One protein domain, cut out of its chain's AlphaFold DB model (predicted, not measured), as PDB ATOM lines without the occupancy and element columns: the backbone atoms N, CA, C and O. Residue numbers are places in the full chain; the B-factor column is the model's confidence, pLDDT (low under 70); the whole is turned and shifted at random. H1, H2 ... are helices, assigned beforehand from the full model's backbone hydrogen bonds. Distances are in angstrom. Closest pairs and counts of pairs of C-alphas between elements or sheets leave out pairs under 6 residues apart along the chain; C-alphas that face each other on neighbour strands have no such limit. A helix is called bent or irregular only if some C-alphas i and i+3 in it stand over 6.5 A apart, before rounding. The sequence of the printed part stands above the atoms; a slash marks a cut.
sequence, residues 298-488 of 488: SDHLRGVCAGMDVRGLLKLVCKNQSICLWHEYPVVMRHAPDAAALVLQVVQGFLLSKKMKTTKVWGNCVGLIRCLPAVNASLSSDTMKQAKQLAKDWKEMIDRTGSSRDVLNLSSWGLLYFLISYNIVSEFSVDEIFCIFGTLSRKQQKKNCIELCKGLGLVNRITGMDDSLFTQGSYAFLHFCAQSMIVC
ATOM      1  N   SER A 298      73.363  82.452  63.035       70.56
ATOM      2  CA  SER A 298      73.704  83.707  62.352       70.56
ATOM      3  C   SER A 298      74.785  84.538  63.070       70.56
ATOM      4  O   SER A 298      75.682  85.092  62.431       70.56
ATOM      5  N   ASP A 299      74.769  84.599  64.406       76.75
ATOM      6  CA  ASP A 299      75.775  85.328  65.197       76.75
ATOM      7  C   ASP A 299      77.130  84.619  65.173       76.75
ATOM      8  O   ASP A 299      78.181  85.260  65.079       76.75
ATOM      9  N   HIS A 300      77.104  83.286  65.221       82.56
ATOM     10  CA  HIS A 300      78.307  82.477  65.086       82.56
ATOM     11  C   HIS A 300      78.925  82.637  63.690       82.56
ATOM     12  O   HIS A 300      80.116  82.930  63.587       82.56
ATOM     13  N   LEU A 301      78.113  82.543  62.630       81.81
ATOM     14  CA  LEU A 301      78.569  82.718  61.251       81.81
ATOM     15  C   LEU A 301      79.155  84.119  61.019       81.81
ATOM     16  O   LEU A 301      80.220  84.258  60.421       81.81
ATOM     17  N   ARG A 302      78.521  85.162  61.568       85.56
ATOM     18  CA  ARG A 302      79.046  86.535  61.518       85.56
ATOM     19  C   ARG A 302      80.418  86.652  62.179       85.56
ATOM     20  O   ARG A 302      81.301  87.299  61.622       85.56
ATOM     21  N   GLY A 303      80.601  86.034  63.348       86.31
ATOM     22  CA  GLY A 303      81.887  86.003  64.047       86.31
ATOM     23  C   GLY A 303      82.978  85.295  63.239       86.31
ATOM     24  O   GLY A 303      84.089  85.812  63.130       86.31
ATOM     25  N   VAL A 304      82.637  84.166  62.615       88.56
ATOM     26  CA  VAL A 304      83.531  83.395  61.737       88.56
ATOM     27  C   VAL A 304      83.950  84.218  60.508       88.56
ATOM     28  O   VAL A 304      85.143  84.315  60.217       88.56
ATOM     29  N   CYS A 305      83.006  84.881  59.830       89.81
ATOM     30  CA  CYS A 305      83.293  85.741  58.676       89.81
ATOM     31  C   CYS A 305      84.143  86.963  59.055       89.81
ATOM     32  O   CYS A 305      85.140  87.248  58.393       89.81
ATOM     33  N   ALA A 306      83.794  87.662  60.141       91.44
ATOM     34  CA  ALA A 306      84.542  88.828  60.616       91.44
ATOM     35  C   ALA A 306      85.968  88.471  61.066       91.44
ATOM     36  O   ALA A 306      86.897  89.255  60.876       91.44
ATOM     37  N   GLY A 307      86.141  87.280  61.645       89.75
ATOM     38  CA  GLY A 307      87.434  86.747  62.061       89.75
ATOM     39  C   GLY A 307      88.281  86.165  60.928       89.75
ATOM     40  O   GLY A 307      89.405  85.750  61.201       89.75
ATOM     41  N   MET A 308      87.770  86.117  59.687       92.50
ATOM     42  CA  MET A 308      88.407  85.411  58.567       92.50
ATOM     43  C   MET A 308      88.775  83.959  58.918       92.50
ATOM     44  O   MET A 308      89.806  83.436  58.493       92.50
ATOM     45  N   ASP A 309      87.933  83.302  59.719       92.06
ATOM     46  CA  ASP A 309      88.176  81.944  60.196       92.06
ATOM     47  C   ASP A 309      87.774  80.915  59.134       92.06
ATOM     48  O   ASP A 309      86.662  80.383  59.113       92.06
ATOM     49  N   VAL A 310      88.722  80.628  58.242       92.69
ATOM     50  CA  VAL A 310      88.585  79.638  57.165       92.69
ATOM     51  C   VAL A 310      88.189  78.268  57.711       92.69
ATOM     52  O   VAL A 310      87.355  77.592  57.119       92.69
ATOM     53  N   ARG A 311      88.764  77.846  58.844       89.25
ATOM     54  CA  ARG A 311      88.518  76.508  59.408       89.25
ATOM     55  C   ARG A 311      87.120  76.408  59.995       89.25
ATOM     56  O   ARG A 311      86.424  75.430  59.727       89.25
ATOM     57  N   GLY A 312      86.706  77.418  60.759       89.62
ATOM     58  CA  GLY A 312      85.348  77.507  61.291       89.62
ATOM     59  C   GLY A 312      84.307  77.481  60.173       89.62
ATOM     60  O   GLY A 312      83.354  76.706  60.236       89.62
ATOM     61  N   LEU A 313      84.537  78.252  59.106       89.75
ATOM     62  CA  LEU A 313      83.622  78.319  57.967       89.75
ATOM     63  C   LEU A 313      83.599  77.019  57.157       89.75
ATOM     64  O   LEU A 313      82.525  76.539  56.812       89.75
ATOM     65  N   LEU A 314      84.757  76.399  56.924       91.12
ATOM     66  CA  LEU A 314      84.851  75.097  56.265       91.12
ATOM     67  C   LEU A 314      84.113  74.009  57.057       91.12
ATOM     68  O   LEU A 314      83.374  73.217  56.476       91.12
ATOM     69  N   LYS A 315      84.246  74.000  58.392       89.06
ATOM     70  CA  LYS A 315      83.506  73.070  59.257       89.06
ATOM     71  C   LYS A 315      81.996  73.272  59.139       89.06
ATOM     72  O   LYS A 315      81.271  72.292  59.230       89.06
ATOM     73  N   LEU A 316      81.524  74.506  58.943       86.12
ATOM     74  CA  LEU A 316      80.105  74.789  58.709       86.12
ATOM     75  C   LEU A 316      79.657  74.299  57.329       86.12
ATOM     76  O   LEU A 316      78.675  73.573  57.260       86.12
ATOM     77  N   VAL A 317      80.396  74.618  56.265       87.12
ATOM     78  CA  VAL A 317      80.073  74.183  54.893       87.12
ATOM     79  C   VAL A 317      79.978  72.658  54.790       87.12
ATOM     80  O   VAL A 317      79.045  72.141  54.184       87.12
ATOM     81  N   CYS A 318      80.894  71.933  55.440       87.56
ATOM     82  CA  CYS A 318      80.936  70.470  55.427       87.56
ATOM     83  C   CYS A 318      79.899  69.784  56.336       87.56
ATOM     84  O   CYS A 318      79.905  68.556  56.420       87.56
ATOM     85  N   LYS A 319      79.035  70.516  57.053       83.31
ATOM     86  CA  LYS A 319      77.945  69.883  57.809       83.31
ATOM     87  C   LYS A 319      76.877  69.379  56.844       83.31
ATOM     88  O   LYS A 319      76.365  70.151  56.039       83.31
ATOM     89  N   ASN A 320      76.485  68.114  56.997       68.44
ATOM     90  CA  ASN A 320      75.378  67.498  56.261       68.44
ATOM     91  C   ASN A 320      74.009  67.901  56.840       68.44
ATOM     92  O   ASN A 320      73.141  67.075  57.088       68.44
ATOM     93  N   GLN A 321      73.846  69.185  57.140       70.75
ATOM     94  CA  GLN A 321      72.561  69.770  57.480       70.75
ATOM     95  C   GLN A 321      72.233  70.750  56.364       70.75
ATOM     96  O   GLN A 321      73.141  71.430  55.876       70.75
ATOM     97  N   SER A 322      70.964  70.805  55.949       58.16
ATOM     98  CA  SER A 322      70.523  71.843  55.023       58.16
ATOM     99  C   SER A 322      70.679  73.166  55.746       58.16
ATOM    100  O   SER A 322      69.930  73.525  56.656       58.16
ATOM    101  N   ILE A 323      71.775  73.834  55.440       57.97
ATOM    102  CA  ILE A 323      72.047  75.122  55.997       57.97
ATOM    103  C   ILE A 323      71.220  76.078  55.135       57.97
ATOM    104  O   ILE A 323      71.636  76.456  54.042       57.97
ATOM    105  N   CYS A 324      70.069  76.532  55.633       51.25
ATOM    106  CA  CYS A 324      69.274  77.599  55.006       51.25
ATOM    107  C   CYS A 324      70.022  78.961  54.931       51.25
ATOM    108  O   CYS A 324      69.415  80.001  54.692       51.25
ATOM    109  N   LEU A 325      71.352  78.983  55.124       58.72
ATOM    110  CA  LEU A 325      72.216  80.168  55.111       58.72
ATOM    111  C   LEU A 325      72.543  80.666  53.701       58.72
ATOM    112  O   LEU A 325      73.256  81.655  53.594       58.72
ATOM    113  N   TRP A 326      72.030  80.075  52.620       62.28
ATOM    114  CA  TRP A 326      72.189  80.651  51.276       62.28
ATOM    115  C   TRP A 326      71.746  82.114  51.224       62.28
ATOM    116  O   TRP A 326      72.475  82.973  50.728       62.28
ATOM    117  N   HIS A 327      70.595  82.406  51.831       68.81
ATOM    118  CA  HIS A 327      70.074  83.764  51.958       68.81
ATOM    119  C   HIS A 327      70.838  84.604  52.995       68.81
ATOM    120  O   HIS A 327      70.875  85.830  52.893       68.81
ATOM    121  N   GLU A 328      71.493  83.968  53.972       76.38
ATOM    122  CA  GLU A 328      72.265  84.665  55.005       76.38
ATOM    123  C   GLU A 328      73.711  84.969  54.588       76.38
ATOM    124  O   GLU A 328      74.272  85.962  55.063       76.38
ATOM    125  N   TYR A 329      74.315  84.187  53.681       83.50
ATOM    126  CA  TYR A 329      75.703  84.357  53.240       83.50
ATOM    127  C   TYR A 329      75.995  85.777  52.747       83.50
ATOM    128  O   TYR A 329      76.980  86.354  53.214       83.50
ATOM    129  N   PRO A 330      75.160  86.417  51.902       83.12
ATOM    130  CA  PRO A 330      75.403  87.797  51.497       83.12
ATOM    131  C   PRO A 330      75.425  88.776  52.679       83.12
ATOM    132  O   PRO A 330      76.209  89.726  52.693       83.12
ATOM    133  N   VAL A 331      74.586  88.563  53.695       83.50
ATOM    134  CA  VAL A 331      74.495  89.454  54.860       83.50
ATOM    135  C   VAL A 331      75.707  89.280  55.773       83.50
ATOM    136  O   VAL A 331      76.301  90.271  56.210       83.50
ATOM    137  N   VAL A 332      76.111  88.038  56.051       83.69
ATOM    138  CA  VAL A 332      77.260  87.769  56.927       83.69
ATOM    139  C   VAL A 332      78.591  88.094  56.255       83.69
ATOM    140  O   VAL A 332      79.466  88.660  56.908       83.69
ATOM    141  N   MET A 333      78.728  87.865  54.946       86.81
ATOM    142  CA  MET A 333      79.986  88.067  54.222       86.81
ATOM    143  C   MET A 333      80.389  89.526  54.091       86.81
ATOM    144  O   MET A 333      81.576  89.822  53.997       86.81
ATOM    145  N   ARG A 334      79.441  90.462  54.209       86.12
ATOM    146  CA  ARG A 334      79.752  91.897  54.331       86.12
ATOM    147  C   ARG A 334      80.595  92.242  55.564       86.12
ATOM    148  O   ARG A 334      81.154  93.331  55.618       86.12
ATOM    149  N   HIS A 335      80.669  91.352  56.555       86.69
ATOM    150  CA  HIS A 335      81.493  91.541  57.750       86.69
ATOM    151  C   HIS A 335      82.918  91.015  57.564       86.69
ATOM    152  O   HIS A 335      83.778  91.332  58.383       86.69
ATOM    153  N   ALA A 336      83.176  90.226  56.515       89.00
ATOM    154  CA  ALA A 336      84.515  89.761  56.199       89.00
ATOM    155  C   ALA A 336      85.342  90.918  55.603       89.00
ATOM    156  O   ALA A 336      84.899  91.541  54.636       89.00
ATOM    157  N   PRO A 337      86.547  91.202  56.133       88.44
ATOM    158  CA  PRO A 337      87.442  92.214  55.571       88.44
ATOM    159  C   PRO A 337      87.839  91.935  54.116       88.44
ATOM    160  O   PRO A 337      87.976  92.867  53.328       88.44
ATOM    161  N   ASP A 338      88.006  90.656  53.767       91.19
ATOM    162  CA  ASP A 338      88.237  90.186  52.401       91.19
ATOM    163  C   ASP A 338      87.378  88.941  52.135       91.19
ATOM    164  O   ASP A 338      87.797  87.798  52.334       91.19
ATOM    165  N   ALA A 339      86.132  89.172  51.714       92.06
ATOM    166  CA  ALA A 339      85.190  88.099  51.413       92.06
ATOM    167  C   ALA A 339      85.697  87.184  50.284       92.06
ATOM    168  O   ALA A 339      85.548  85.968  50.370       92.06
ATOM    169  N   ALA A 340      86.339  87.745  49.254       93.19
ATOM    170  CA  ALA A 340      86.831  86.967  48.123       93.19
ATOM    171  C   ALA A 340      87.967  86.023  48.536       93.19
ATOM    172  O   ALA A 340      87.929  84.840  48.211       93.19
ATOM    173  N   ALA A 341      88.953  86.504  49.298       94.31
ATOM    174  CA  ALA A 341      90.015  85.638  49.802       94.31
ATOM    175  C   ALA A 341      89.482  84.572  50.773       94.31
ATOM    176  O   ALA A 341      89.944  83.431  50.727       94.31
ATOM    177  N   LEU A 342      88.497  84.914  51.617       94.69
ATOM    178  CA  LEU A 342      87.876  83.958  52.539       94.69
ATOM    179  C   LEU A 342      87.234  82.794  51.787       94.69
ATOM    180  O   LEU A 342      87.553  81.636  52.047       94.69
ATOM    181  N   VAL A 343      86.337  83.115  50.850       94.81
ATOM    182  CA  VAL A 343      85.616  82.117  50.054       94.81
ATOM    183  C   VAL A 343      86.605  81.253  49.287       94.81
ATOM    184  O   VAL A 343      86.470  80.035  49.296       94.81
ATOM    185  N   LEU A 344      87.638  81.854  48.691       95.94
ATOM    186  CA  LEU A 344      88.644  81.116  47.936       95.94
ATOM    187  C   LEU A 344      89.352  80.060  48.792       95.94
ATOM    188  O   LEU A 344      89.478  78.911  48.379       95.94
ATOM    189  N   GLN A 345      89.786  80.441  49.997       94.75
ATOM    190  CA  GLN A 345      90.487  79.536  50.908       94.75
ATOM    191  C   GLN A 345      89.570  78.425  51.435       94.75
ATOM    192  O   GLN A 345      90.013  77.284  51.577       94.75
ATOM    193  N   VAL A 346      88.292  78.729  51.684       94.88
ATOM    194  CA  VAL A 346      87.302  77.721  52.093       94.88
ATOM    195  C   VAL A 346      87.023  76.739  50.962       94.88
ATOM    196  O   VAL A 346      87.063  75.538  51.201       94.88
ATOM    197  N   VAL A 347      86.807  77.216  49.733       95.44
ATOM    198  CA  VAL A 347      86.585  76.356  48.559       95.44
ATOM    199  C   VAL A 347      87.805  75.472  48.304       95.44
ATOM    200  O   VAL A 347      87.661  74.272  48.096       95.44
ATOM    201  N   GLN A 348      89.018  76.019  48.404       94.62
ATOM    202  CA  GLN A 348      90.239  75.224  48.281       94.62
ATOM    203  C   GLN A 348      90.308  74.114  49.344       94.62
ATOM    204  O   GLN A 348      90.564  72.958  49.012       94.62
ATOM    205  N   GLY A 349      90.045  74.436  50.616       92.88
ATOM    206  CA  GLY A 349      90.006  73.439  51.691       92.88
ATOM    207  C   GLY A 349      88.888  72.405  51.516       92.88
ATOM    208  O   GLY A 349      89.072  71.233  51.832       92.88
ATOM    209  N   PHE A 350      87.749  72.821  50.967       93.38
ATOM    210  CA  PHE A 350      86.610  71.960  50.666       93.38
ATOM    211  C   PHE A 350      86.935  70.920  49.591       93.38
ATOM    212  O   PHE A 350      86.638  69.740  49.771       93.38
ATOM    213  N   LEU A 351      87.584  71.334  48.502       91.25
ATOM    214  CA  LEU A 351      87.972  70.434  47.415       91.25
ATOM    215  C   LEU A 351      89.026  69.417  47.860       91.25
ATOM    216  O   LEU A 351      88.941  68.252  47.487       91.25
ATOM    217  N   LEU A 352      89.966  69.836  48.712       89.50
ATOM    218  CA  LEU A 352      91.003  68.963  49.274       89.50
ATOM    219  C   LEU A 352      90.485  68.012  50.364       89.50
ATOM    220  O   LEU A 352      91.149  67.032  50.696       89.50
ATOM    221  N   SER A 353      89.313  68.284  50.942       85.50
ATOM    222  CA  SER A 353      88.724  67.417  51.961       85.50
ATOM    223  C   SER A 353      88.395  66.047  51.369       85.50
ATOM    224  O   SER A 353      87.581  65.945  50.450       85.50
ATOM    225  N   LYS A 354      88.955  64.986  51.959       79.94
ATOM    226  CA  LYS A 354      88.688  63.584  51.586       79.94
ATOM    227  C   LYS A 354      87.289  63.101  51.976       79.94
ATOM    228  O   LYS A 354      86.867  62.040  51.535       79.94
ATOM    229  N   LYS A 355      86.562  63.866  52.799       78.69
ATOM    230  CA  LYS A 355      85.188  63.524  53.189       78.69
ATOM    231  C   LYS A 355      84.294  63.456  51.952       78.69
ATOM    232  O   LYS A 355      84.377  64.341  51.091       78.69
ATOM    233  N   MET A 356      83.437  62.438  51.904       74.12
ATOM    234  CA  MET A 356      82.375  62.352  50.906       74.12
ATOM    235  C   MET A 356      81.445  63.556  51.043       74.12
ATOM    236  O   MET A 356      81.177  64.039  52.146       74.12
ATOM    237  N   LYS A 357      81.023  64.095  49.902       84.69
ATOM    238  CA  LYS A 357      80.274  65.349  49.815       84.69
ATOM    239  C   LYS A 357      78.891  65.021  49.279       84.69
ATOM    240  O   LYS A 357      78.768  64.660  48.114       84.69
ATOM    241  N   THR A 358      77.880  65.151  50.129       85.00
ATOM    242  CA  THR A 358      76.476  65.010  49.731       85.00
ATOM    243  C   THR A 358      76.026  66.211  48.898       85.00
ATOM    244  O   THR A 358      76.678  67.263  48.896       85.00
ATOM    245  N   THR A 359      74.873  66.095  48.242       83.19
ATOM    246  CA  THR A 359      74.210  67.203  47.536       83.19
ATOM    247  C   THR A 359      74.033  68.428  48.435       83.19
ATOM    248  O   THR A 359      74.378  69.542  48.040       83.19
ATOM    249  N   LYS A 360      73.613  68.226  49.694       84.62
ATOM    250  CA  LYS A 360      73.448  69.286  50.709       84.62
ATOM    251  C   LYS A 360      74.770  70.020  50.988       84.62
ATOM    252  O   LYS A 360      74.818  71.249  51.019       84.62
ATOM    253  N   VAL A 361      75.863  69.270  51.133       88.12
ATOM    254  CA  VAL A 361      77.206  69.811  51.396       88.12
ATOM    255  C   VAL A 361      77.759  70.584  50.191       88.12
ATOM    256  O   VAL A 361      78.314  71.675  50.353       88.12
ATOM    257  N   TRP A 362      77.578  70.061  48.975       89.31
ATOM    258  CA  TRP A 362      77.913  70.775  47.738       89.31
ATOM    259  C   TRP A 362      77.113  72.058  47.588       89.31
ATOM    260  O   TRP A 362      77.680  73.100  47.256       89.31
ATOM    261  N   GLY A 363      75.829  71.992  47.923       86.19
ATOM    262  CA  GLY A 363      74.978  73.150  48.052       86.19
ATOM    263  C   GLY A 363      75.633  74.237  48.906       86.19
ATOM    264  O   GLY A 363      75.969  75.308  48.407       86.19
ATOM    265  N   ASN A 364      75.926  73.949  50.170       88.00
ATOM    266  CA  ASN A 364      76.524  74.933  51.078       88.00
ATOM    267  C   ASN A 364      77.765  75.633  50.488       88.00
ATOM    268  O   ASN A 364      77.928  76.847  50.651       88.00
ATOM    269  N   CYS A 365      78.617  74.885  49.778       90.69
ATOM    270  CA  CYS A 365      79.798  75.413  49.094       90.69
ATOM    271  C   CYS A 365      79.431  76.346  47.928       90.69
ATOM    272  O   CYS A 365      79.960  77.454  47.822       90.69
ATOM    273  N   VAL A 366      78.485  75.954  47.074       90.31
ATOM    274  CA  VAL A 366      78.041  76.797  45.956       90.31
ATOM    275  C   VAL A 366      77.338  78.060  46.440       90.31
ATOM    276  O   VAL A 366      77.525  79.125  45.852       90.31
ATOM    277  N   GLY A 367      76.626  78.008  47.562       89.00
ATOM    278  CA  GLY A 367      76.014  79.198  48.162       89.00
ATOM    279  C   GLY A 367      77.021  80.197  48.658       89.00
ATOM    280  O   GLY A 367      76.880  81.403  48.444       89.00
ATOM    281  N   LEU A 368      78.090  79.672  49.241       90.69
ATOM    282  CA  LEU A 368      79.236  80.461  49.624       90.69
ATOM    283  C   LEU A 368      79.895  81.129  48.410       90.69
ATOM    284  O   LEU A 368      80.270  82.293  48.475       90.69
ATOM    285  N   ILE A 369      80.019  80.423  47.288       92.81
ATOM    286  CA  ILE A 369      80.592  80.970  46.055       92.81
ATOM    287  C   ILE A 369      79.699  82.085  45.487       92.81
ATOM    288  O   ILE A 369      80.176  83.194  45.229       92.81
ATOM    289  N   ARG A 370      78.392  81.821  45.373       89.94
ATOM    290  CA  ARG A 370      77.387  82.735  44.805       89.94
ATOM    291  C   ARG A 370      77.201  84.028  45.599       89.94
ATOM    292  O   ARG A 370      76.666  85.000  45.068       89.94
ATOM    293  N   CYS A 371      77.651  84.087  46.851       87.81
ATOM    294  CA  CYS A 371      77.541  85.308  47.644       87.81
ATOM    295  C   CYS A 371      78.472  86.435  47.155       87.81
ATOM    296  O   CYS A 371      78.186  87.605  47.415       87.81
ATOM    297  N   LEU A 372      79.564  86.118  46.442       87.38
ATOM    298  CA  LEU A 372      80.596  87.098  46.086       87.38
ATOM    299  C   LEU A 372      80.084  88.223  45.169       87.38
ATOM    300  O   LEU A 372      80.306  89.390  45.514       87.38
ATOM    301  N   PRO A 373      79.350  87.931  44.073       85.19
ATOM    302  CA  PRO A 373      78.679  88.970  43.296       85.19
ATOM    303  C   PRO A 373      77.702  89.798  44.139       85.19
ATOM    304  O   PRO A 373      77.685  91.022  44.040       85.19
ATOM    305  N   ALA A 374      76.936  89.157  45.029       82.00
ATOM    306  CA  ALA A 374      75.920  89.824  45.847       82.00
ATOM    307  C   ALA A 374      76.505  90.811  46.877       82.00
ATOM    308  O   ALA A 374      75.842  91.779  47.267       82.00
ATOM    309  N   VAL A 375      77.744  90.593  47.327       82.31
ATOM    310  CA  VAL A 375      78.451  91.507  48.240       82.31
ATOM    311  C   VAL A 375      79.399  92.471  47.524       82.31
ATOM    312  O   VAL A 375      80.057  93.259  48.200       82.31
ATOM    313  N   ASN A 376      79.450  92.447  46.184       80.31
ATOM    314  CA  ASN A 376      80.392  93.221  45.369       80.31
ATOM    315  C   ASN A 376      81.836  93.106  45.890       80.31
ATOM    316  O   ASN A 376      82.530  94.111  46.065       80.31
ATOM    317  N   ALA A 377      82.269  91.878  46.203       82.56
ATOM    318  CA  ALA A 377      83.572  91.640  46.812       82.56
ATOM    319  C   ALA A 377      84.709  92.194  45.938       82.56
ATOM    320  O   ALA A 377      84.766  91.959  44.729       82.56
ATOM    321  N   SER A 378      85.655  92.909  46.553       85.56
ATOM    322  CA  SER A 378      86.837  93.398  45.847       85.56
ATOM    323  C   SER A 378      87.784  92.242  45.526       85.56
ATOM    324  O   SER A 378      88.376  91.648  46.425       85.56
ATOM    325  N   LEU A 379      87.967  91.948  44.241       87.62
ATOM    326  CA  LEU A 379      88.881  90.906  43.778       87.62
ATOM    327  C   LEU A 379      90.309  91.459  43.695       87.62
ATOM    328  O   LEU A 379      90.660  92.174  42.754       87.62
ATOM    329  N   SER A 380      91.142  91.137  44.688       90.94
ATOM    330  CA  SER A 380      92.564  91.494  44.651       90.94
ATOM    331  C   SER A 380      93.285  90.763  43.507       90.94
ATOM    332  O   SER A 380      92.881  89.674  43.090       90.94
ATOM    333  N   SER A 381      94.389  91.332  43.011       91.00
ATOM    334  CA  SER A 381      95.213  90.685  41.975       91.00
ATOM    335  C   SER A 381      95.691  89.293  42.405       91.00
ATOM    336  O   SER A 381      95.754  88.381  41.584       91.00
ATOM    337  N   ASP A 382      96.049  89.121  43.677       91.50
ATOM    338  CA  ASP A 382      96.578  87.850  44.174       91.50
ATOM    339  C   ASP A 382      95.463  86.818  44.356       91.50
ATOM    340  O   ASP A 382      95.608  85.683  43.902       91.50
ATOM    341  N   THR A 383      94.312  87.238  44.890       92.88
ATOM    342  CA  THR A 383      93.098  86.412  44.976       92.88
ATOM    343  C   THR A 383      92.657  85.952  43.588       92.88
ATOM    344  O   THR A 383      92.350  84.782  43.393       92.88
ATOM    345  N   MET A 384      92.694  86.837  42.588       93.44
ATOM    346  CA  MET A 384      92.344  86.489  41.211       93.44
ATOM    347  C   MET A 384      93.310  85.456  40.616       93.44
ATOM    348  O   MET A 384      92.864  84.504  39.984       93.44
ATOM    349  N   LYS A 385      94.627  85.596  40.824       94.88
ATOM    350  CA  LYS A 385      95.608  84.597  40.355       94.88
ATOM    351  C   LYS A 385      95.363  83.227  40.982       94.88
ATOM    352  O   LYS A 385      95.374  82.227  40.271       94.88
ATOM    353  N   GLN A 386      95.123  83.193  42.291       95.81
ATOM    354  CA  GLN A 386      94.826  81.953  43.006       95.81
ATOM    355  C   GLN A 386      93.503  81.337  42.536       95.81
ATOM    356  O   GLN A 386      93.455  80.136  42.306       95.81
ATOM    357  N   ALA A 387      92.463  82.146  42.307       96.56
ATOM    358  CA  ALA A 387      91.188  81.672  41.774       96.56
ATOM    359  C   ALA A 387      91.339  81.054  40.378       96.56
ATOM    360  O   ALA A 387      90.805  79.981  40.119       96.56
ATOM    361  N   LYS A 388      92.124  81.680  39.493       96.75
ATOM    362  CA  LYS A 388      92.419  81.124  38.162       96.75
ATOM    363  C   LYS A 388      93.145  79.785  38.237       96.75
ATOM    364  O   LYS A 388      92.816  78.889  37.468       96.75
ATOM    365  N   GLN A 389      94.123  79.657  39.134       96.62
ATOM    366  CA  GLN A 389      94.838  78.395  39.313       96.62
ATOM    367  C   GLN A 389      93.909  77.319  39.881       96.62
ATOM    368  O   GLN A 389      93.792  76.254  39.290       96.62
ATOM    369  N   LEU A 390      93.161  77.643  40.940       97.19
ATOM    370  CA  LEU A 390      92.217  76.718  41.558       97.19
ATOM    371  C   LEU A 390      91.166  76.216  40.563       97.19
ATOM    372  O   LEU A 390      90.843  75.038  40.572       97.19
ATOM    373  N   ALA A 391      90.660  77.080  39.679       96.94
ATOM    374  CA  ALA A 391      89.705  76.675  38.651       96.94
ATOM    375  C   ALA A 391      90.299  75.669  37.651       96.94
ATOM    376  O   ALA A 391      89.594  74.767  37.203       96.94
ATOM    377  N   LYS A 392      91.583  75.810  37.300       95.38
ATOM    378  CA  LYS A 392      92.279  74.869  36.409       95.38
ATOM    379  C   LYS A 392      92.515  73.532  37.099       95.38
ATOM    380  O   LYS A 392      92.178  72.507  36.518       95.38
ATOM    381  N   ASP A 393      92.997  73.564  38.336       93.44
ATOM    382  CA  ASP A 393      93.228  72.361  39.143       93.44
ATOM    383  C   ASP A 393      91.906  71.613  39.394       93.44
ATOM    384  O   ASP A 393      91.841  70.389  39.321       93.44
ATOM    385  N   TRP A 394      90.819  72.352  39.637       95.06
ATOM    386  CA  TRP A 394      89.481  71.792  39.807       95.06
ATOM    387  C   TRP A 394      88.951  71.186  38.501       95.06
ATOM    388  O   TRP A 394      88.462  70.059  38.508       95.06
ATOM    389  N   LYS A 395      89.097  71.862  37.355       92.62
ATOM    390  CA  LYS A 395      88.745  71.263  36.058       92.62
ATOM    391  C   LYS A 395      89.537  69.980  35.803       92.62
ATOM    392  O   LYS A 395      88.961  68.970  35.425       92.62
ATOM    393  N   GLU A 396      90.842  70.006  36.038       91.50
ATOM    394  CA  GLU A 396      91.697  68.836  35.876       91.50
ATOM    395  C   GLU A 396      91.295  67.691  36.817       91.50
ATOM    396  O   GLU A 396      91.301  66.527  36.416       91.50
ATOM    397  N   MET A 397      90.876  68.014  38.043       87.62
ATOM    398  CA  MET A 397      90.273  67.050  38.957       87.62
ATOM    399  C   MET A 397      89.012  66.436  38.349       87.62
ATOM    400  O   MET A 397      88.881  65.221  38.404       87.62
ATOM    401  N   ILE A 398      88.122  67.216  37.731       87.88
ATOM    402  CA  ILE A 398      86.918  66.692  37.060       87.88
ATOM    403  C   ILE A 398      87.303  65.793  35.873       87.88
ATOM    404  O   ILE A 398      86.768  64.696  35.748       87.88
ATOM    405  N   ASP A 399      88.276  66.206  35.055       85.00
ATOM    406  CA  ASP A 399      88.711  65.480  33.852       85.00
ATOM    407  C   ASP A 399      89.403  64.137  34.182       85.00
ATOM    408  O   ASP A 399      89.273  63.160  33.444       85.00
ATOM    409  N   ARG A 400      90.157  64.070  35.290       80.69
ATOM    410  CA  ARG A 400      90.864  62.852  35.747       80.69
ATOM    411  C   ARG A 400      89.957  61.882  36.497       80.69
ATOM    412  O   ARG A 400      90.277  60.699  36.622       80.69
ATOM    413  N   THR A 401      88.869  62.396  37.049       65.56
ATOM    414  CA  THR A 401      88.003  61.667  37.960       65.56
ATOM    415  C   THR A 401      87.136  60.663  37.196       65.56
ATOM    416  O   THR A 401      86.210  61.029  36.484       65.56
ATOM    417  N   GLY A 402      87.385  59.369  37.407       56.16
ATOM    418  CA  GLY A 402      86.465  58.287  37.032       56.16
ATOM    419  C   GLY A 402      85.303  58.092  38.019       56.16
ATOM    420  O   GLY A 402      84.811  56.974  38.135       56.16
ATOM    421  N   SER A 403      84.928  59.120  38.793       60.28
ATOM    422  CA  SER A 403      83.875  59.037  39.822       60.28
ATOM    423  C   SER A 403      82.495  58.775  39.234       60.28
ATOM    424  O   SER A 403      82.259  58.911  38.032       60.28
ATOM    425  N   SER A 404      81.565  58.440  40.134       61.16
ATOM    426  CA  SER A 404      80.140  58.393  39.839       61.16
ATOM    427  C   SER A 404      79.665  59.688  39.175       61.16
ATOM    428  O   SER A 404      80.179  60.791  39.412       61.16
ATOM    429  N   ARG A 405      78.659  59.531  38.314       65.75
ATOM    430  CA  ARG A 405      78.074  60.614  37.525       65.75
ATOM    431  C   ARG A 405      77.546  61.750  38.413       65.75
ATOM    432  O   ARG A 405      77.638  62.904  38.005       65.75
ATOM    433  N   ASP A 406      77.100  61.453  39.631       66.19
ATOM    434  CA  ASP A 406      76.517  62.437  40.553       66.19
ATOM    435  C   ASP A 406      77.566  63.325  41.223       66.19
ATOM    436  O   ASP A 406      77.393  64.542  41.318       66.19
ATOM    437  N   VAL A 407      78.718  62.760  41.598       72.12
ATOM    438  CA  VAL A 407      79.839  63.547  42.138       72.12
ATOM    439  C   VAL A 407      80.404  64.478  41.064       72.12
ATOM    440  O   VAL A 407      80.719  65.635  41.352       72.12
ATOM    441  N   LEU A 408      80.487  63.999  39.817       80.19
ATOM    442  CA  LEU A 408      80.882  64.817  38.670       80.19
ATOM    443  C   LEU A 408      79.875  65.946  38.415       80.19
ATOM    444  O   LEU A 408      80.284  67.096  38.270       80.19
ATOM    445  N   ASN A 409      78.576  65.643  38.437       85.06
ATOM    446  CA  ASN A 409      77.497  66.615  38.267       85.06
ATOM    447  C   ASN A 409      77.591  67.769  39.289       85.06
ATOM    448  O   ASN A 409      77.667  68.941  38.914       85.06
ATOM    449  N   LEU A 410      77.681  67.445  40.584       87.81
ATOM    450  CA  LEU A 410      77.758  68.443  41.661       87.81
ATOM    451  C   LEU A 410      79.052  69.268  41.616       87.81
ATOM    452  O   LEU A 410      79.030  70.484  41.821       87.81
ATOM    453  N   SER A 411      80.178  68.617  41.315       89.75
ATOM    454  CA  SER A 411      81.479  69.280  41.198       89.75
ATOM    455  C   SER A 411      81.511  70.269  40.032       89.75
ATOM    456  O   SER A 411      81.948  71.411  40.193       89.75
ATOM    457  N   SER A 412      80.976  69.871  38.877       91.44
ATOM    458  CA  SER A 412      80.862  70.732  37.701       91.44
ATOM    459  C   SER A 412      79.930  71.913  37.929       91.44
ATOM    460  O   SER A 412      80.263  73.036  37.547       91.44
ATOM    461  N   TRP A 413      78.798  71.695  38.601       91.00
ATOM    462  CA  TRP A 413      77.898  72.774  39.005       91.00
ATOM    463  C   TRP A 413      78.628  73.812  39.867       91.00
ATOM    464  O   TRP A 413      78.578  75.010  39.575       91.00
ATOM    465  N   GLY A 414      79.393  73.358  40.865       92.94
ATOM    466  CA  GLY A 414      80.207  74.240  41.698       92.94
ATOM    467  C   GLY A 414      81.275  75.008  40.924       92.94
ATOM    468  O   GLY A 414      81.422  76.217  41.129       92.94
ATOM    469  N   LEU A 415      81.968  74.349  39.991       95.50
ATOM    470  CA  LEU A 415      82.976  74.995  39.152       95.50
ATOM    471  C   LEU A 415      82.360  76.108  38.292       95.50
ATOM    472  O   LEU A 415      82.904  77.209  38.248       95.50
ATOM    473  N   LEU A 416      81.210  75.881  37.652       93.88
ATOM    474  CA  LEU A 416      80.568  76.899  36.810       93.88
ATOM    475  C   LEU A 416      80.207  78.159  37.608       93.88
ATOM    476  O   LEU A 416      80.546  79.269  37.188       93.88
ATOM    477  N   TYR A 417      79.606  78.008  38.792       93.44
ATOM    478  CA  TYR A 417      79.315  79.151  39.663       93.44
ATOM    479  C   TYR A 417      80.580  79.836  40.182       93.44
ATOM    480  O   TYR A 417      80.579  81.057  40.365       93.44
ATOM    481  N   PHE A 418      81.672  79.092  40.370       96.25
ATOM    482  CA  PHE A 418      82.971  79.658  40.720       96.25
ATOM    483  C   PHE A 418      83.522  80.548  39.601       96.25
ATOM    484  O   PHE A 418      83.939  81.679  39.869       96.25
ATOM    485  N   LEU A 419      83.449  80.095  38.344       94.88
ATOM    486  CA  LEU A 419      83.888  80.883  37.187       94.88
ATOM    487  C   LEU A 419      83.117  82.201  37.066       94.88
ATOM    488  O   LEU A 419      83.730  83.248  36.833       94.88
ATOM    489  N   ILE A 420      81.794  82.145  37.249       92.31
ATOM    490  CA  ILE A 420      80.908  83.316  37.225       92.31
ATOM    491  C   ILE A 420      81.266  84.266  38.376       92.31
ATOM    492  O   ILE A 420      81.510  85.451  38.154       92.31
ATOM    493  N   SER A 421      81.356  83.747  39.602       92.69
ATOM    494  CA  SER A 421      81.490  84.561  40.817       92.69
ATOM    495  C   SER A 421      82.833  85.286  40.925       92.69
ATOM    496  O   SER A 421      82.886  86.407  41.427       92.69
ATOM    497  N   TYR A 422      83.911  84.681  40.419       93.25
ATOM    498  CA  TYR A 422      85.234  85.316  40.341       93.25
ATOM    499  C   TYR A 422      85.468  86.080  39.036       93.25
ATOM    500  O   TYR A 422      86.533  86.680  38.870       93.25
ATOM    501  N   ASN A 423      84.499  86.072  38.116       91.31
ATOM    502  CA  ASN A 423      84.606  86.680  36.793       91.31
ATOM    503  C   ASN A 423      85.856  86.207  36.019       91.31
ATOM    504  O   ASN A 423      86.614  86.998  35.458       91.31
ATOM    505  N   ILE A 424      86.094  84.892  36.022       93.62
ATOM    506  CA  ILE A 424      87.239  84.245  35.349       93.62
ATOM    507  C   ILE A 424      86.806  83.357  34.179       93.62
ATOM    508  O   ILE A 424      87.604  82.591  33.648       93.62
ATOM    509  N   VAL A 425      85.561  83.488  33.723       90.56
ATOM    510  CA  VAL A 425      85.011  82.719  32.594       90.56
ATOM    511  C   VAL A 425      85.825  82.911  31.304       90.56
ATOM    512  O   VAL A 425      85.803  82.073  30.408       90.56
ATOM    513  N   SER A 426      86.536  84.031  31.142       89.06
ATOM    514  CA  SER A 426      87.410  84.282  29.981       89.06
ATOM    515  C   SER A 426      88.678  83.424  29.950       89.06
ATOM    516  O   SER A 426      89.355  83.398  28.931       89.06
ATOM    517  N   GLU A 427      89.023  82.754  31.050       91.06
ATOM    518  CA  GLU A 427      90.199  81.876  31.132       91.06
ATOM    519  C   GLU A 427      89.949  80.482  30.547       91.06
ATOM    520  O   GLU A 427      90.897  79.714  30.403       91.06
ATOM    521  N   PHE A 428      88.694  80.171  30.217       90.94
ATOM    522  CA  PHE A 428      88.251  78.887  29.685       90.94
ATOM    523  C   PHE A 428      87.706  79.068  28.272       90.94
ATOM    524  O   PHE A 428      87.025  80.062  27.975       90.94
ATOM    525  N   SER A 429      87.999  78.104  27.398       87.94
ATOM    526  CA  SER A 429      87.428  78.085  26.054       87.94
ATOM    527  C   SER A 429      85.921  77.808  26.108       87.94
ATOM    528  O   SER A 429      85.391  77.311  27.104       87.94
ATOM    529  N   VAL A 430      85.205  78.143  25.032       82.38
ATOM    530  CA  VAL A 430      83.764  77.865  24.962       82.38
ATOM    531  C   VAL A 430      83.509  76.356  25.018       82.38
ATOM    532  O   VAL A 430      82.635  75.924  25.762       82.38
ATOM    533  N   ASP A 431      84.329  75.563  24.325       82.00
ATOM    534  CA  ASP A 431      84.245  74.098  24.333       82.00
ATOM    535  C   ASP A 431      84.485  73.518  25.731       82.00
ATOM    536  O   ASP A 431      83.778  72.611  26.153       82.00
ATOM    537  N   GLU A 432      85.438  74.066  26.491       89.12
ATOM    538  CA  GLU A 432      85.682  73.636  27.871       89.12
ATOM    539  C   GLU A 432      84.476  73.907  28.769       89.12
ATOM    540  O   GLU A 432      84.072  73.036  29.538       89.12
ATOM    541  N   ILE A 433      83.872  75.093  28.649       88.38
ATOM    542  CA  ILE A 433      82.668  75.451  29.405       88.38
ATOM    543  C   ILE A 433      81.499  74.547  29.000       88.38
ATOM    544  O   ILE A 433      80.764  74.080  29.869       88.38
ATOM    545  N   PHE A 434      81.347  74.254  27.707       82.31
ATOM    546  CA  PHE A 434      80.325  73.339  27.206       82.31
ATOM    547  C   PHE A 434      80.514  71.912  27.702       82.31
ATOM    548  O   PHE A 434      79.537  71.278  28.093       82.31
ATOM    549  N   CYS A 435      81.747  71.411  27.723       84.56
ATOM    550  CA  CYS A 435      82.057  70.098  28.270       84.56
ATOM    551  C   CYS A 435      81.677  70.020  29.752       84.56
ATOM    552  O   CYS A 435      80.979  69.087  30.138       84.56
ATOM    553  N   ILE A 436      82.052  71.023  30.558       87.94
ATOM    554  CA  ILE A 436      81.689  71.080  31.984       87.94
ATOM    555  C   ILE A 436      80.166  71.138  32.140       87.94
ATOM    556  O   ILE A 436      79.595  70.353  32.892       87.94
ATOM    557  N   PHE A 437      79.481  72.006  31.394       83.81
ATOM    558  CA  PHE A 437      78.021  72.097  31.431       83.81
ATOM    559  C   PHE A 437      77.348  70.782  31.013       83.81
ATOM    560  O   PHE A 437      76.358  70.371  31.611       83.81
ATOM    561  N   GLY A 438      77.902  70.083  30.023       79.88
ATOM    562  CA  GLY A 438      77.400  68.798  29.545       79.88
ATOM    563  C   GLY A 438      77.474  67.673  30.580       79.88
ATOM    564  O   GLY A 438      76.745  66.691  30.442       79.88
ATOM    565  N   THR A 439      78.301  67.810  31.622       83.50
ATOM    566  CA  THR A 439      78.324  66.859  32.747       83.50
ATOM    567  C   THR A 439      77.145  67.030  33.707       83.50
ATOM    568  O   THR A 439      76.879  66.125  34.497       83.50
ATOM    569  N   LEU A 440      76.429  68.159  33.636       82.75
ATOM    570  CA  LEU A 440      75.280  68.411  34.496       82.75
ATOM    571  C   LEU A 440      74.109  67.481  34.154       82.75
ATOM    572  O   LEU A 440      73.896  67.156  32.982       82.75
ATOM    573  N   SER A 441      73.292  67.108  35.143       77.12
ATOM    574  CA  SER A 441      72.059  66.350  34.883       77.12
ATOM    575  C   SER A 441      71.068  67.160  34.033       77.12
ATOM    576  O   SER A 441      71.032  68.390  34.092       77.12
ATOM    577  N   ARG A 442      70.214  66.490  33.245       71.88
ATOM    578  CA  ARG A 442      69.213  67.166  32.391       71.88
ATOM    579  C   ARG A 442      68.271  68.066  33.200       71.88
ATOM    580  O   ARG A 442      67.982  69.174  32.746       71.88
ATOM    581  N   LYS A 443      67.865  67.626  34.401       69.94
ATOM    582  CA  LYS A 443      67.070  68.424  35.351       69.94
ATOM    583  C   LYS A 443      67.812  69.725  35.717       69.94
ATOM    584  O   LYS A 443      67.260  70.814  35.566       69.94
ATOM    585  N   GLN A 444      69.093  69.647  36.097       72.62
ATOM    586  CA  GLN A 444      69.886  70.828  36.470       72.62
ATOM    587  C   GLN A 444      70.191  71.758  35.297       72.62
ATOM    588  O   GLN A 444      70.160  72.978  35.479       72.62
ATOM    589  N   GLN A 445      70.452  71.203  34.110       72.19
ATOM    590  CA  GLN A 445      70.628  71.992  32.894       72.19
ATOM    591  C   GLN A 445      69.378  72.822  32.617       72.19
ATOM    592  O   GLN A 445      69.520  74.013  32.392       72.19
ATOM    593  N   LYS A 446      68.171  72.237  32.703       70.44
ATOM    594  CA  LYS A 446      66.900  72.957  32.513       70.44
ATOM    595  C   LYS A 446      66.707  74.038  33.586       70.44
ATOM    596  O   LYS A 446      66.564  75.204  33.227       70.44
ATOM    597  N   LYS A 447      66.801  73.676  34.874       73.19
ATOM    598  CA  LYS A 447      66.579  74.598  36.009       73.19
ATOM    599  C   LYS A 447      67.554  75.789  36.017       73.19
ATOM    600  O   LYS A 447      67.156  76.912  36.293       73.19
ATOM    601  N   ASN A 448      68.828  75.575  35.677       72.81
ATOM    602  CA  ASN A 448      69.867  76.612  35.768       72.81
ATOM    603  C   ASN A 448      70.247  77.239  34.416       72.81
ATOM    604  O   ASN A 448      71.126  78.104  34.386       72.81
ATOM    605  N   CYS A 449      69.637  76.812  33.300       71.88
ATOM    606  CA  CYS A 449      70.110  77.149  31.952       71.88
ATOM    607  C   CYS A 449      70.259  78.655  31.758       71.88
ATOM    608  O   CYS A 449      71.291  79.137  31.292       71.88
ATOM    609  N   ILE A 450      69.225  79.395  32.156       75.62
ATOM    610  CA  ILE A 450      69.127  80.832  31.922       75.62
ATOM    611  C   ILE A 450      70.200  81.578  32.718       75.62
ATOM    612  O   ILE A 450      70.957  82.370  32.152       75.62
ATOM    613  N   GLU A 451      70.297  81.307  34.023       80.81
ATOM    614  CA  GLU A 451      71.262  81.968  34.906       80.81
ATOM    615  C   GLU A 451      72.704  81.648  34.489       80.81
ATOM    616  O   GLU A 451      73.518  82.561  34.322       80.81
ATOM    617  N   LEU A 452      73.010  80.368  34.253       84.44
ATOM    618  CA  LEU A 452      74.351  79.932  33.876       84.44
ATOM    619  C   LEU A 452      74.752  80.468  32.504       84.44
ATOM    620  O   LEU A 452      75.847  81.007  32.366       84.44
ATOM    621  N   CYS A 453      73.890  80.399  31.489       80.88
ATOM    622  CA  CYS A 453      74.235  80.898  30.158       80.88
ATOM    623  C   CYS A 453      74.457  82.416  30.142       80.88
ATOM    624  O   CYS A 453      75.370  82.888  29.454       80.88
ATOM    625  N   LYS A 454      73.671  83.176  30.917       82.94
ATOM    626  CA  LYS A 454      73.875  84.620  31.102       82.94
ATOM    627  C   LYS A 454      75.184  84.900  31.845       82.94
ATOM    628  O   LYS A 454      76.014  85.653  31.340       82.94
ATOM    629  N   GLY A 455      75.403  84.263  32.996       83.81
ATOM    630  CA  GLY A 455      76.587  84.478  33.837       83.81
ATOM    631  C   GLY A 455      77.899  84.037  33.185       83.81
ATOM    632  O   GLY A 455      78.926  84.694  33.340       83.81
ATOM    633  N   LEU A 456      77.869  82.961  32.400       85.62
ATOM    634  CA  LEU A 456      79.019  82.474  31.635       85.62
ATOM    635  C   LEU A 456      79.248  83.282  30.342       85.62
ATOM    636  O   LEU A 456      80.249  83.094  29.648       85.62
ATOM    637  N   GLY A 457      78.325  84.183  29.992       79.25
ATOM    638  CA  GLY A 457      78.379  84.950  28.751       79.25
ATOM    639  C   GLY A 457      78.309  84.070  27.503       79.25
ATOM    640  O   GLY A 457      78.820  84.467  26.455       79.25
ATOM    641  N   LEU A 458      77.698  82.883  27.605       76.12
ATOM    642  CA  LEU A 458      77.567  81.942  26.491       76.12
ATOM    643  C   LEU A 458      76.752  82.553  25.353       76.12
ATOM    644  O   LEU A 458      77.122  82.401  24.198       76.12
ATOM    645  N   VAL A 459      75.744  83.360  25.683       69.00
ATOM    646  CA  VAL A 459      74.907  84.092  24.721       69.00
ATOM    647  C   VAL A 459      75.738  84.907  23.715       69.00
ATOM    648  O   VAL A 459      75.495  84.842  22.513       69.00
ATOM    649  N   ASN A 460      76.771  85.612  24.189       70.31
ATOM    650  CA  ASN A 460      77.652  86.435  23.348       70.31
ATOM    651  C   ASN A 460      78.759  85.626  22.653       70.31
ATOM    652  O   ASN A 460      79.310  86.057  21.646       70.31
ATOM    653  N   ARG A 461      79.154  84.488  23.236       69.06
ATOM    654  CA  ARG A 461      80.237  83.642  22.710       69.06
ATOM    655  C   ARG A 461      79.744  82.723  21.598       69.06
ATOM    656  O   ARG A 461      80.467  82.502  20.636       69.06
ATOM    657  N   ILE A 462      78.513  82.236  21.725       64.12
ATOM    658  CA  ILE A 462      77.858  81.334  20.776       64.12
ATOM    659  C   ILE A 462      77.527  82.053  19.465       64.12
ATOM    660  O   ILE A 462      77.771  81.506  18.397       64.12
ATOM    661  N   THR A 463      77.080  83.309  19.534       58.88
ATOM    662  CA  THR A 463      76.802  84.148  18.351       58.88
ATOM    663  C   THR A 463      78.033  84.422  17.477       58.88
ATOM    664  O   THR A 463      77.890  84.910  16.360       58.88
ATOM    665  N   GLY A 464      79.244  84.124  17.966       56.25
ATOM    666  CA  GLY A 464      80.498  84.243  17.222       56.25
ATOM    667  C   GLY A 464      81.097  82.919  16.734       56.25
ATOM    668  O   GLY A 464      82.209  82.950  16.206       56.25
ATOM    669  N   MET A 465      80.432  81.773  16.937       59.38
ATOM    670  CA  MET A 465      80.919  80.454  16.501       59.38
ATOM    671  C   MET A 465      80.326  80.071  15.136       59.38
ATOM    672  O   MET A 465      79.130  80.217  14.917       59.38
ATOM    673  N   ASP A 466      81.164  79.564  14.223       54.59
ATOM    674  CA  ASP A 466      80.730  79.062  12.912       54.59
ATOM    675  C   ASP A 466      79.881  77.780  13.057       54.59
ATOM    676  O   ASP A 466      80.244  76.879  13.821       54.59
ATOM    677  N   ASP A 467      78.821  77.649  12.241       55.66
ATOM    678  CA  ASP A 467      77.763  76.610  12.283       55.66
ATOM    679  C   ASP A 467      78.228  75.135  12.346       55.66
ATOM    680  O   ASP A 467      77.453  74.218  12.617       55.66
ATOM    681  N   SER A 468      79.509  74.875  12.096       52.56
ATOM    682  CA  SER A 468      80.091  73.534  11.992       52.56
ATOM    683  C   SER A 468      80.234  72.760  13.312       52.56
ATOM    684  O   SER A 468      80.430  71.547  13.263       52.56
ATOM    685  N   LEU A 469      80.131  73.414  14.476       51.34
ATOM    686  CA  LEU A 469      80.284  72.760  15.790       51.34
ATOM    687  C   LEU A 469      78.949  72.305  16.412       51.34
ATOM    688  O   LEU A 469      78.947  71.546  17.380       51.34
ATOM    689  N   PHE A 470      77.805  72.681  15.829       54.59
ATOM    690  CA  PHE A 470      76.474  72.380  16.379       54.59
ATOM    691  C   PHE A 470      75.984  70.944  16.142       54.59
ATOM    692  O   PHE A 470      74.908  70.569  16.604       54.59
ATOM    693  N   THR A 471      76.765  70.099  15.465       48.88
ATOM    694  CA  THR A 471      76.355  68.730  15.103       48.88
ATOM    695  C   THR A 471      76.402  67.721  16.256       48.88
ATOM    696  O   THR A 471      76.035  66.563  16.064       48.88
ATOM    697  N   GLN A 472      76.852  68.114  17.450       54.00
ATOM    698  CA  GLN A 472      76.879  67.245  18.628       54.00
ATOM    699  C   GLN A 472      75.736  67.638  19.580       54.00
ATOM    700  O   GLN A 472      75.643  68.780  20.019       54.00
ATOM    701  N   GLY A 473      74.837  66.696  19.891       52.69
ATOM    702  CA  GLY A 473      73.521  66.972  20.495       52.69
ATOM    703  C   GLY A 473      73.493  67.759  21.818       52.69
ATOM    704  O   GLY A 473      72.458  68.340  22.130       52.69
ATOM    705  N   SER A 474      74.593  67.847  22.578       54.50
ATOM    706  CA  SER A 474      74.662  68.716  23.770       54.50
ATOM    707  C   SER A 474      74.809  70.202  23.424       54.50
ATOM    708  O   SER A 474      74.332  71.054  24.170       54.50
ATOM    709  N   TYR A 475      75.422  70.526  22.283       57.62
ATOM    710  CA  TYR A 475      75.608  71.902  21.818       57.62
ATOM    711  C   TYR A 475      74.317  72.473  21.240       57.62
ATOM    712  O   TYR A 475      74.058  73.658  21.407       57.62
ATOM    713  N   ALA A 476      73.477  71.637  20.622       62.31
ATOM    714  CA  ALA A 476      72.207  72.066  20.039       62.31
ATOM    715  C   ALA A 476      71.220  72.594  21.097       62.31
ATOM    716  O   ALA A 476      70.621  73.647  20.898       62.31
ATOM    717  N   PHE A 477      71.091  71.909  22.243       64.25
ATOM    718  CA  PHE A 477      70.212  72.352  23.333       64.25
ATOM    719  C   PHE A 477      70.686  73.673  23.945       64.25
ATOM    720  O   PHE A 477      69.896  74.592  24.130       64.25
ATOM    721  N   LEU A 478      71.987  73.804  24.206       61.78
ATOM    722  CA  LEU A 478      72.533  75.025  24.793       61.78
ATOM    723  C   LEU A 478      72.560  76.195  23.819       61.78
ATOM    724  O   LEU A 478      72.312  77.324  24.228       61.78
ATOM    725  N   HIS A 479      72.819  75.927  22.540       62.50
ATOM    726  CA  HIS A 479      72.656  76.904  21.474       62.50
ATOM    727  C   HIS A 479      71.208  77.381  21.408       62.50
ATOM    728  O   HIS A 479      70.972  78.582  21.420       62.50
ATOM    729  N   PHE A 480      70.236  76.462  21.415       64.00
ATOM    730  CA  PHE A 480      68.818  76.811  21.443       64.00
ATOM    731  C   PHE A 480      68.474  77.662  22.668       64.00
ATOM    732  O   PHE A 480      67.921  78.741  22.512       64.00
ATOM    733  N   CYS A 481      68.861  77.251  23.879       62.56
ATOM    734  CA  CYS A 481      68.596  78.038  25.082       62.56
ATOM    735  C   CYS A 481      69.255  79.424  25.031       62.56
ATOM    736  O   CYS A 481      68.604  80.419  25.342       62.56
ATOM    737  N   ALA A 482      70.521  79.504  24.612       62.44
ATOM    738  CA  ALA A 482      71.241  80.763  24.454       62.44
ATOM    739  C   ALA A 482      70.589  81.676  23.409       62.44
ATOM    740  O   ALA A 482      70.466  82.871  23.659       62.44
ATOM    741  N   GLN A 483      70.132  81.119  22.287       61.00
ATOM    742  CA  GLN A 483      69.479  81.858  21.213       61.00
ATOM    743  C   GLN A 483      68.072  82.316  21.614       61.00
ATOM    744  O   GLN A 483      67.725  83.467  21.374       61.00
ATOM    745  N   SER A 484      67.292  81.475  22.296       56.38
ATOM    746  CA  SER A 484      65.977  81.839  22.837       56.38
ATOM    747  C   SER A 484      66.076  82.975  23.860       56.38
ATOM    748  O   SER A 484      65.220  83.849  23.887       56.38
ATOM    749  N   MET A 485      67.165  83.049  24.634       55.56
ATOM    750  CA  MET A 485      67.435  84.187  25.526       55.56
ATOM    751  C   MET A 485      67.884  85.478  24.826       55.56
ATOM    752  O   MET A 485      67.933  86.511  25.482       55.56
ATOM    753  N   ILE A 486      68.268  85.438  23.545       52.25
ATOM    754  CA  ILE A 486      68.498  86.655  22.738       52.25
ATOM    755  C   ILE A 486      67.160  87.206  22.225       52.25
ATOM    756  O   ILE A 486      67.058  88.389  21.904       52.25
ATOM    757  N   VAL A 487      66.153  86.335  22.105       43.81
ATOM    758  CA  VAL A 487      64.844  86.646  21.520       43.81
ATOM    759  C   VAL A 487      63.855  87.188  22.565       43.81
ATOM    760  O   VAL A 487      63.009  88.004  22.192       43.81
ATOM    761  N   CYS A 488      63.989  86.792  23.836       37.28
ATOM    762  CA  CYS A 488      63.295  87.382  24.992       37.28
ATOM    763  C   CYS A 488      64.063  88.585  25.552       37.28
ATOM    764  O   CYS A 488      63.405  89.595  25.887       37.28
TER     765      CYS A 488
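What this domain is: This is residues 298 to 488 of the 488 residues of the protein "FRIGIDA-like protein" of Oryza meridionalis (UniProt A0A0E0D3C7). The helices are stacked in layers, and the chain climbs the stack from one end to the other. In the middle is an up-and-down bundle, H4 to H7, each running against the one before; H1 to H3 cover H4 and H5 at one end, and H8, H9, H10 and H11 extend the stack beyond H7 at the other. The 191 printed residues hold eleven named helices, H1 to H11 in chain order, and no named strand: the class is all helix. The whole is compact, with a radius of gyration of the C-alphas of 16.9 A, and elongated, spanning 53 by 33 by 29 A.

How they stand to each other: Start at H6, residues 381 to 400, the longest helix. With residues 391 to 398 alone it touches H7, residues 405 to 421, in a hairpin at 19 degrees; the closest C-alphas, Ile 398 and Leu 408, are 6.5 A apart. H6 also touches H4, residues 339 to 352, at Ala 341 and Thr 383, 5.8 A between C-alphas. H5, residues 359 to 374, touches H7 the same way at 10 degrees, C-alphas Val 366 and Gly 414 5.4 A apart; H5 and H6 are apart. Outward from H4, H2, residues 310 to 317, touches it at Leu 314 and Val 346, C-alphas 5.5 A apart. H3, residues 329 to 333, touches H5 and H1, residues 298 to 306. Outward from H7, H8, residues 430 to 438, touches it, with residues 412 to 416 of H7 alone, in a hairpin at a steep tilt of 44 degrees; the closest C-alphas, Ser 412 and Ile 436, are 5.8 A apart. H9, residues 442 to 455, only just touches H7, with 3 pairs of C-alphas within 8 A. H11, residues 473 to 487, touches H9 and H10, residues 458 to 462. Every O i to N i+4 pair is within hydrogen-bond range in H1, H2, H3, H4, H6, H7, H8 and H10, against 9 of 12 in H5, 8 of 10 in H9 and 9 of 11 in H11.

Where its parts are: Find C-alpha 298 at (73.704, 83.707, 62.352), where H1 begins. H6 runs 28.9 A from C-alpha 381 at (95.213, 90.685, 41.975); H7 is 24.4 A, H5 22.7 A, H11 21.5 A and H4 20.1 A long. H9 is irregular, C-alphas 447 and 450 being 7.9 A apart; H5 only just, with 6.54 A from 370 to 373. H11 ends at C-alpha 487, (64.844, 86.646, 21.520).

The domain as a whole: The two farthest C-alphas, Asp 299 and Ser 468, are 54.7 A apart. The printed part has no cut; the link H2 to H3 is long. Confidence is low, pLDDT under 70, at 43 residues, among them 322 to 327, 401 to 406 and 461 to 488.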